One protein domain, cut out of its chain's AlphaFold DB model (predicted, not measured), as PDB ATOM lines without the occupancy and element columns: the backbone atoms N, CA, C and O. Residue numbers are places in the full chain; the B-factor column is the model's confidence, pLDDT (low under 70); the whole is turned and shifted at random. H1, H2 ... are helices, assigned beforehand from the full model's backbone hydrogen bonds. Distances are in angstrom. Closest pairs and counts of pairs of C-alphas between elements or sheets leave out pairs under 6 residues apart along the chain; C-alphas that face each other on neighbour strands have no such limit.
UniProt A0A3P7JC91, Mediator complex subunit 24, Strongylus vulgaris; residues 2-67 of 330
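This is residues 2 to 67 of the 330 residues of the protein "Mediator complex subunit 24" of Strongylus vulgaris (UniProt A0A3P7JC91). Two helices, H2 and H3, lie side by side as a hairpin, and from its open end, away from the link that joins them, H1 goes out to one side and the short helices H4 and H5 to the other, roughly as a T. Residues 2 to 8 of H1 stick out from the rest, while H4 packs on the end of H3 and H5 follows it as a small, loosely placed turn. The printed part has 66 residues with five named helices, H1 to H5 in order along the chain, and no named strand, and its class is all helix. It is compact, with a radius of gyration of the C-alphas of 11.7 A, and the C-alphas span 32 by 30 by 19 A.

H1 is residues 2 to 16, 21.2 A from first to last C-alpha, and begins at C-alpha 2 at (-12.339, 35.715, -39.706). H2 is residues 20 to 30, 15.4 A long, and begins at C-alpha 20 at (-5.648, 22.523, -46.082). H3, the longest helix, is residues 36 to 51 and 22.5 A long. H4 is residues 57 to 60, and H5 is residues 62 to 66, ending at C-alpha 66 at (-5.712, 12.778, -55.639).

H1 touches H2 with residues 9 to 13 alone, the closest C-alphas being those of Asp 13 and Thr 20, 6.0 A apart. Their lines are about perpendicular, at 86 degrees. H2 and H3 form a helical hairpin and touch, closest at the C-alphas of Arg 22 and Ile 43, 5.4 A apart. They run opposite ways at a shallow tilt of 7 degrees. H1 and H3 are only just apart, at 8.2 A. H3 touches H4 with residues 47 to 51 alone, the closest C-alphas being those of Lys 51 and Ala 57, 4.3 A apart. H1 and H4 are only just apart, at 8.3 A. H4 and H5 are close but not clearly touching, with the C-alphas of Leu 59 and Gln 65 the closest at 7.1 A. H5 is apart from H1, H2 and H3. In H1, H2, H3 and H5 every O i to N i+4 pair is within hydrogen-bond range; H4 is too short for such a pair, and its one O i to N i+3 pair is within range.

The two C-alphas farthest apart are those of Arg 32 and Gln 54, at 33.4 A. The printed part has no cut, and the four links between the helices are tight. The mean pLDDT of the printed part is 79.3; residues 2 to 5, 15 to 16 and 62 to 67 are under 70.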
ATOM      1  N   VAL A   2     -12.028  36.690 -38.625       53.69
ATOM      2  CA  VAL A   2     -12.339  35.715 -39.706       53.69
ATOM      3  C   VAL A   2     -11.530  35.958 -40.993       53.69
ATOM      4  O   VAL A   2     -11.052  35.009 -41.609       53.69
ATOM      5  N   SER A   3     -11.319  37.222 -41.372       59.88
ATOM      6  CA  SER A   3     -10.460  37.601 -42.505       59.88
ATOM      7  C   SER A   3      -8.990  37.224 -42.288       59.88
ATOM      8  O   SER A   3      -8.342  36.739 -43.209       59.88
ATOM      9  N   GLU A   4      -8.487  37.384 -41.063       59.75
ATOM     10  CA  GLU A   4      -7.110  37.038 -40.685       59.75
ATOM     11  C   GLU A   4      -6.895  35.521 -40.713       59.75
ATOM     12  O   GLU A   4      -5.927  35.054 -41.304       59.75
ATOM     13  N   CYS A   5      -7.829  34.736 -40.161       66.25
ATOM     14  CA  CYS A   5      -7.764  33.273 -40.221       66.25
ATOM     15  C   CYS A   5      -7.780  32.759 -41.665       66.25
ATOM     16  O   CYS A   5      -7.052  31.827 -41.996       66.25
ATOM     17  N   ARG A   6      -8.582  33.382 -42.540       73.00
ATOM     18  CA  ARG A   6      -8.623  33.024 -43.961       73.00
ATOM     19  C   ARG A   6      -7.275  33.263 -44.636       73.00
ATOM     20  O   ARG A   6      -6.764  32.363 -45.289       73.00
ATOM     21  N   GLN A   7      -6.680  34.431 -44.413       76.94
ATOM     22  CA  GLN A   7      -5.386  34.774 -44.995       76.94
ATOM     23  C   GLN A   7      -4.257  33.862 -44.493       76.94
ATOM     24  O   GLN A   7      -3.372  33.497 -45.261       76.94
ATOM     25  N   VAL A   8      -4.311  33.428 -43.229       72.06
ATOM     26  CA  VAL A   8      -3.382  32.417 -42.698       72.06
ATOM     27  C   VAL A   8      -3.519  31.096 -43.451       72.06
ATOM     28  O   VAL A   8      -2.507  30.531 -43.855       72.06
ATOM     29  N   ILE A   9      -4.744  30.615 -43.675       76.88
ATOM     30  CA  ILE A   9      -4.981  29.361 -44.402       76.88
ATOM     31  C   ILE A   9      -4.514  29.476 -45.858       76.88
ATOM     32  O   ILE A   9      -3.868  28.561 -46.353       76.88
ATOM     33  N   ASP A  10      -4.774  30.600 -46.526       81.00
ATOM     34  CA  ASP A  10      -4.313  30.833 -47.899       81.00
ATOM     35  C   ASP A  10      -2.772  30.837 -47.992       81.00
ATOM     36  O   ASP A  10      -2.195  30.252 -48.910       81.00
ATOM     37  N   ASN A  11      -2.090  31.432 -47.006       73.25
ATOM     38  CA  ASN A  11      -0.628  31.402 -46.919       73.25
ATOM     39  C   ASN A  11      -0.096  29.984 -46.682       73.25
ATOM     40  O   ASN A  11       0.879  29.584 -47.317       73.25
ATOM     41  N   VAL A  12      -0.734  29.215 -45.792       71.00
ATOM     42  CA  VAL A  12      -0.377  27.810 -45.559       71.00
ATOM     43  C   VAL A  12      -0.542  27.016 -46.849       71.00
ATOM     44  O   VAL A  12       0.422  26.381 -47.264       71.00
ATOM     45  N   ASP A  13      -1.692  27.122 -47.519       77.06
ATOM     46  CA  ASP A  13      -1.976  26.451 -48.793       77.06
ATOM     47  C   ASP A  13      -0.930  26.802 -49.864       77.06
ATOM     48  O   ASP A  13      -0.479  25.929 -50.611       77.06
ATOM     49  N   SER A  14      -0.475  28.060 -49.905       75.12
ATOM     50  CA  SER A  14       0.615  28.478 -50.792       75.12
ATOM     51  C   SER A  14       1.933  27.788 -50.461       75.12
ATOM     52  O   SER A  14       2.630  27.345 -51.370       75.12
ATOM     53  N   ILE A  15       2.302  27.682 -49.188       67.38
ATOM     54  CA  ILE A  15       3.598  27.124 -48.780       67.38
ATOM     55  C   ILE A  15       3.616  25.611 -48.973       67.38
ATOM     56  O   ILE A  15       4.552  25.062 -49.550       67.38
ATOM     57  N   VAL A  16       2.567  24.935 -48.509       67.25
ATOM     58  CA  VAL A  16       2.488  23.469 -48.521       67.25
ATOM     59  C   VAL A  16       2.011  22.924 -49.865       67.25
ATOM     60  O   VAL A  16       2.069  21.719 -50.087       67.25
ATOM     61  N   LYS A  17       1.564  23.812 -50.766       74.31
ATOM     62  CA  LYS A  17       1.016  23.485 -52.088       74.31
ATOM     63  C   LYS A  17      -0.108  22.443 -52.005       74.31
ATOM     64  O   LYS A  17      -0.201  21.560 -52.855       74.31
ATOM     65  N   ASP A  18      -0.980  22.578 -51.006       75.38
ATOM     66  CA  ASP A  18      -2.153  21.721 -50.790       75.38
ATOM     67  C   ASP A  18      -3.347  22.547 -50.285       75.38
ATOM     68  O   ASP A  18      -3.184  23.655 -49.792       75.38
ATOM     69  N   ASN A  19      -4.562  22.017 -50.430       81.56
ATOM     70  CA  ASN A  19      -5.798  22.608 -49.926       81.56
ATOM     71  C   ASN A  19      -6.064  22.109 -48.495       81.56
ATOM     72  O   ASN A  19      -6.706  21.074 -48.284       81.56
ATOM     73  N   THR A  20      -5.593  22.872 -47.509       78.50
ATOM     74  CA  THR A  20      -5.648  22.523 -46.082       78.50
ATOM     75  C   THR A  20      -7.081  22.315 -45.595       78.50
ATOM     76  O   THR A  20      -7.355  21.359 -44.870       78.50
ATOM     77  N   ILE A  21      -8.028  23.164 -46.017       84.62
ATOM     78  CA  ILE A  21      -9.441  23.031 -45.617       84.62
ATOM     79  C   ILE A  21     -10.026  21.721 -46.138       84.62
ATOM     80  O   ILE A  21     -10.713  21.026 -45.392       84.62
ATOM     81  N   ARG A  22      -9.733  21.343 -47.388       84.44
ATOM     82  CA  ARG A  22     -10.189  20.062 -47.939       84.44
ATOM     83  C   ARG A  22      -9.659  18.887 -47.123       84.44
ATOM     84  O   ARG A  22     -10.430  17.981 -46.820       84.44
ATOM     85  N   ALA A  23      -8.378  18.904 -46.764       78.31
ATOM     86  CA  ALA A  23      -7.779  17.845 -45.958       78.31
ATOM     87  C   ALA A  23      -8.436  17.736 -44.568       78.31
ATOM     88  O   ALA A  23      -8.793  16.638 -44.146       78.31
ATOM     89  N   ILE A  24      -8.676  18.869 -43.895       80.50
ATOM     90  CA  ILE A  24      -9.374  18.903 -42.599       80.50
ATOM     91  C   ILE A  24     -10.795  18.349 -42.733       80.50
ATOM     92  O   ILE A  24     -11.193  17.483 -41.958       80.50
ATOM     93  N   VAL A  25     -11.558  18.810 -43.727       86.69
ATOM     94  CA  VAL A  25     -12.939  18.361 -43.949       86.69
ATOM     95  C   VAL A  25     -12.995  16.858 -44.231       86.69
ATOM     96  O   VAL A  25     -13.808  16.162 -43.630       86.69
ATOM     97  N   ARG A  26     -12.095  16.329 -45.071       84.69
ATOM     98  CA  ARG A  26     -11.987  14.881 -45.323       84.69
ATOM     99  C   ARG A  26     -11.701  14.095 -44.042       84.69
ATOM    100  O   ARG A  26     -12.313  13.047 -43.848       84.69
ATOM    101  N   GLN A  27     -10.842  14.606 -43.156       78.12
ATOM    102  CA  GLN A  27     -10.598  13.963 -41.864       78.12
ATOM    103  C   GLN A  27     -11.863  13.958 -40.995       78.12
ATOM    104  O   GLN A  27     -12.224  12.915 -40.459       78.12
ATOM    105  N   LEU A  28     -12.578  15.083 -40.899       83.38
ATOM    106  CA  LEU A  28     -13.816  15.177 -40.112       83.38
ATOM    107  C   LEU A  28     -14.906  14.219 -40.609       83.38
ATOM    108  O   LEU A  28     -15.631  13.648 -39.793       83.38
ATOM    109  N   ILE A  29     -14.999  14.016 -41.927       84.44
ATOM    110  CA  ILE A  29     -15.859  12.988 -42.524       84.44
ATOM    111  C   ILE A  29     -15.405  11.592 -42.074       84.44
ATOM    112  O   ILE A  29     -16.215  10.808 -41.583       84.44
ATOM    113  N   SER A  30     -14.108  11.283 -42.197       81.56
ATOM    114  CA  SER A  30     -13.571   9.957 -41.853       81.56
ATOM    115  C   SER A  30     -13.759   9.592 -40.375       81.56
ATOM    116  O   SER A  30     -14.094   8.452 -40.063       81.56
ATOM    117  N   GLU A  31     -13.647  10.580 -39.482       83.06
ATOM    118  CA  GLU A  31     -13.875  10.446 -38.036       83.06
ATOM    119  C   GLU A  31     -15.366  10.505 -37.660       83.06
ATOM    120  O   GLU A  31     -15.719  10.495 -36.483       83.06
ATOM    121  N   ARG A  32     -16.267  10.577 -38.652       87.69
ATOM    122  CA  ARG A  32     -17.730  10.653 -38.481       87.69
ATOM    123  C   ARG A  32     -18.206  11.854 -37.656       87.69
ATOM    124  O   ARG A  32     -19.307  11.835 -37.111       87.69
ATOM    125  N   VAL A  33     -17.396  12.909 -37.587       92.19
ATOM    126  CA  VAL A  33     -17.746  14.194 -36.959       92.19
ATOM    127  C   VAL A  33     -18.576  15.056 -37.916       92.19
ATOM    128  O   VAL A  33     -19.369  15.889 -37.482       92.19
ATOM    129  N   MET A  34     -18.416  14.850 -39.226       91.88
ATOM    130  CA  MET A  34     -19.117  15.571 -40.288       91.88
ATOM    131  C   MET A  34     -19.750  14.593 -41.283       91.88
ATOM    132  O   MET A  34     -19.177  13.547 -41.574       91.88
ATOM    133  N   SER A  35     -20.924  14.936 -41.824       93.81
ATOM    134  CA  SER A  35     -21.550  14.149 -42.892       93.81
ATOM    135  C   SER A  35     -20.797  14.320 -44.216       93.81
ATOM    136  O   SER A  35     -20.287  15.407 -44.500       93.81
ATOM    137  N   ASP A  36     -20.798  13.290 -45.068       92.12
ATOM    138  CA  ASP A  36     -20.262  13.399 -46.432       92.12
ATOM    139  C   ASP A  36     -20.889  14.585 -47.179       92.12
ATOM    140  O   ASP A  36     -20.197  15.386 -47.801       92.12
ATOM    141  N   SER A  37     -22.210  14.748 -47.062       94.06
ATOM    142  CA  SER A  37     -22.945  15.789 -47.786       94.06
ATOM    143  C   SER A  37     -22.545  17.212 -47.394       94.06
ATOM    144  O   SER A  37     -22.481  18.088 -48.255       94.06
ATOM    145  N   ASP A  38     -22.270  17.458 -46.113       92.81
ATOM    146  CA  ASP A  38     -21.876  18.785 -45.641       92.81
ATOM    147  C   ASP A  38     -20.398  19.041 -45.912       92.81
ATOM    148  O   ASP A  38     -20.022  20.146 -46.310       92.81
ATOM    149  N   GLY A  39     -19.571  18.003 -45.791       90.25
ATOM    150  CA  GLY A  39     -18.164  18.093 -46.134       90.25
ATOM    151  C   GLY A  39     -17.935  18.382 -47.618       90.25
ATOM    152  O   GLY A  39     -17.176  19.294 -47.950       90.25
ATOM    153  N   GLU A  40     -18.646  17.710 -48.527       91.38
ATOM    154  CA  GLU A  40     -18.534  17.987 -49.966       91.38
ATOM    155  C   GLU A  40     -18.986  19.414 -50.320       91.38
ATOM    156  O   GLU A  40     -18.343  20.083 -51.134       91.38
ATOM    157  N   LYS A  41     -20.025  19.947 -49.658       93.44
ATOM    158  CA  LYS A  41     -20.430  21.356 -49.829       93.44
ATOM    159  C   LYS A  41     -19.319  22.320 -49.409       93.44
ATOM    160  O   LYS A  41     -19.046  23.278 -50.132       93.44
ATOM    161  N   LEU A  42     -18.669  22.081 -48.267       90.62
ATOM    162  CA  LEU A  42     -17.575  22.926 -47.775       90.62
ATOM    163  C   LEU A  42     -16.341  22.857 -48.684       90.62
ATOM    164  O   LEU A  42     -15.733  23.888 -48.976       90.62
ATOM    165  N   ILE A  43     -15.996  21.665 -49.179       88.81
ATOM    166  CA  ILE A  43     -14.896  21.478 -50.133       88.81
ATOM    167  C   ILE A  43     -15.192  22.225 -51.438       88.81
ATOM    168  O   ILE A  43     -14.325  22.944 -51.937       88.81
ATOM    169  N   ALA A  44     -16.415  22.120 -51.965       89.81
ATOM    170  CA  ALA A  44     -16.828  22.843 -53.164       89.81
ATOM    171  C   ALA A  44     -16.739  24.365 -52.967       89.81
ATOM    172  O   ALA A  44     -16.137  25.060 -53.787       89.81
ATOM    173  N   GLN A  45     -17.247  24.883 -51.843       90.44
ATOM    174  CA  GLN A  45     -17.137  26.304 -51.502       90.44
ATOM    175  C   GLN A  45     -15.680  26.765 -51.404       90.44
ATOM    176  O   GLN A  45     -15.340  27.841 -51.900       90.44
ATOM    177  N   ARG A  46     -14.800  25.967 -50.788       89.19
ATOM    178  CA  ARG A  46     -13.372  26.288 -50.721       89.19
ATOM    179  C   ARG A  46     -12.728  26.287 -52.104       89.19
ATOM    180  O   ARG A  46     -11.949  27.188 -52.395       89.19
ATOM    181  N   ASN A  47     -13.056  25.323 -52.958       89.19
ATOM    182  CA  ASN A  47     -12.524  25.266 -54.317       89.19
ATOM    183  C   ASN A  47     -12.919  26.507 -55.129       89.19
ATOM    184  O   ASN A  47     -12.061  27.082 -55.793       89.19
ATOM    185  N   GLU A  48     -14.167  26.975 -55.032       90.44
ATOM    186  CA  GLU A  48     -14.575  28.232 -55.681       90.44
ATOM    187  C   GLU A  48     -13.778  29.436 -55.166       90.44
ATOM    188  O   GLU A  48     -13.368  30.289 -55.946       90.44
ATOM    189  N   GLN A  49     -13.472  29.485 -53.869       87.75
ATOM    190  CA  GLN A  49     -12.641  30.553 -53.305       87.75
ATOM    191  C   GLN A  49     -11.199  30.498 -53.814       87.75
ATOM    192  O   GLN A  49     -10.651  31.527 -54.198       87.75
ATOM    193  N   LEU A  50     -10.588  29.311 -53.846       87.12
ATOM    194  CA  LEU A  50      -9.209  29.127 -54.304       87.12
ATOM    195  C   LEU A  50      -9.026  29.513 -55.775       87.12
ATOM    196  O   LEU A  50      -7.983  30.058 -56.131       87.12
ATOM    197  N   LYS A  51     -10.042  29.295 -56.621       88.56
ATOM    198  CA  LYS A  51     -10.033  29.747 -58.024       88.56
ATOM    199  C   LYS A  51      -9.887  31.264 -58.153       88.56
ATOM    200  O   LYS A  51      -9.296  31.731 -59.122       88.56
ATOM    201  N   MET A  52     -10.403  32.021 -57.185       87.69
ATOM    202  CA  MET A  52     -10.343  33.485 -57.176       87.69
ATOM    203  C   MET A  52      -9.001  34.026 -56.662       87.69
ATOM    204  O   MET A  52      -8.765  35.230 -56.741       87.69
ATOM    205  N   ILE A  53      -8.120  33.166 -56.132       84.12
ATOM    206  CA  ILE A  53      -6.833  33.563 -55.554       84.12
ATOM    207  C   ILE A  53      -5.703  33.210 -56.524       84.12
ATOM    208  O   ILE A  53      -5.448  32.045 -56.848       84.12
ATOM    209  N   GLN A  54      -4.989  34.241 -56.975       79.19
ATOM    210  CA  GLN A  54      -3.847  34.083 -57.865       79.19
ATOM    211  C   GLN A  54      -2.763  33.222 -57.196       79.19
ATOM    212  O   GLN A  54      -2.344  33.490 -56.075       79.19
ATOM    213  N   GLY A  55      -2.314  32.169 -57.884       79.31
ATOM    214  CA  GLY A  55      -1.292  31.242 -57.380       79.31
ATOM    215  C   GLY A  55      -1.822  30.014 -56.632       79.31
ATOM    216  O   GLY A  55      -1.076  29.045 -56.515       79.31
ATOM    217  N   LEU A  56      -3.096  29.996 -56.213       83.62
ATOM    218  CA  LEU A  56      -3.706  28.850 -55.515       83.62
ATOM    219  C   LEU A  56      -4.749  28.085 -56.342       83.62
ATOM    220  O   LEU A  56      -5.106  26.962 -55.992       83.62
ATOM    221  N   ALA A  57      -5.201  28.636 -57.472       83.69
ATOM    222  CA  ALA A  57      -6.167  27.976 -58.355       83.69
ATOM    223  C   ALA A  57      -5.715  26.579 -58.835       83.69
ATOM    224  O   ALA A  57      -6.541  25.724 -59.145       83.69
ATOM    225  N   CYS A  58      -4.407  26.302 -58.872       80.00
ATOM    226  CA  CYS A  58      -3.888  24.978 -59.227       80.00
ATOM    227  C   CYS A  58      -4.264  23.879 -58.216       80.00
ATOM    228  O   CYS A  58      -4.337  22.715 -58.602       80.00
ATOM    229  N   LEU A  59      -4.560  24.233 -56.961       80.31
ATOM    230  CA  LEU A  59      -4.885  23.291 -55.884       80.31
ATOM    231  C   LEU A  59      -6.276  22.652 -56.035       80.31
ATOM    232  O   LEU A  59      -6.603  21.678 -55.350       80.31
ATOM    233  N   THR A  60      -7.098  23.182 -56.949       78.56
ATOM    234  CA  THR A  60      -8.436  22.661 -57.248       78.56
ATOM    235  C   THR A  60      -8.438  21.607 -58.356       78.56
ATOM    236  O   THR A  60      -9.502  21.069 -58.647       78.56
ATOM    237  N   ARG A  61      -7.301  21.320 -59.008       77.19
ATOM    238  CA  ARG A  61      -7.220  20.364 -60.130       77.19
ATOM    239  C   ARG A  61      -7.189  18.918 -59.633       77.19
ATOM    240  O   ARG A  61      -6.488  18.630 -58.668       77.19
ATOM    241  N   ASP A  62      -7.930  18.021 -60.287       65.50
ATOM    242  CA  ASP A  62      -8.169  16.625 -59.859       65.50
ATOM    243  C   ASP A  62      -6.898  15.790 -59.631       65.50
ATOM    244  O   ASP A  62      -6.867  14.926 -58.755       65.50
ATOM    245  N   ASP A  63      -5.832  16.062 -60.381       60.84
ATOM    246  CA  ASP A  63      -4.507  15.455 -60.220       60.84
ATOM    247  C   ASP A  63      -3.836  15.861 -58.898       60.84
ATOM    248  O   ASP A  63      -3.271  15.014 -58.203       60.84
ATOM    249  N   VAL A  64      -3.986  17.127 -58.503       57.84
ATOM    250  CA  VAL A  64      -3.562  17.656 -57.196       57.84
ATOM    251  C   VAL A  64      -4.527  17.225 -56.085       57.84
ATOM    252  O   VAL A  64      -4.113  17.044 -54.944       57.84
ATOM    253  N   GLN A  65      -5.812  16.999 -56.389       57.00
ATOM    254  CA  GLN A  65      -6.778  16.495 -55.402       57.00
ATOM    255  C   GLN A  65      -6.507  15.041 -54.981       57.00
ATOM    256  O   GLN A  65      -6.740  14.685 -53.826       57.00
ATOM    257  N   ARG A  66      -6.020  14.198 -55.904       51.78
ATOM    258  CA  ARG A  66      -5.712  12.778 -55.639       51.78
ATOM    259  C   ARG A  66      -4.392  12.568 -54.903       51.78
ATOM    260  O   ARG A  66      -4.246  11.563 -54.214       51.78
ATOM    261  N   GLN A  67      -3.445  13.498 -55.019       48.28
ATOM    262  CA  GLN A  67      -2.269  13.535 -54.152       48.28
ATOM    263  C   GLN A  67      -2.665  14.142 -52.808       48.28
ATOM    264  O   GLN A  67      -2.359  15.290 -52.513       48.28
TER     265      GLN A  67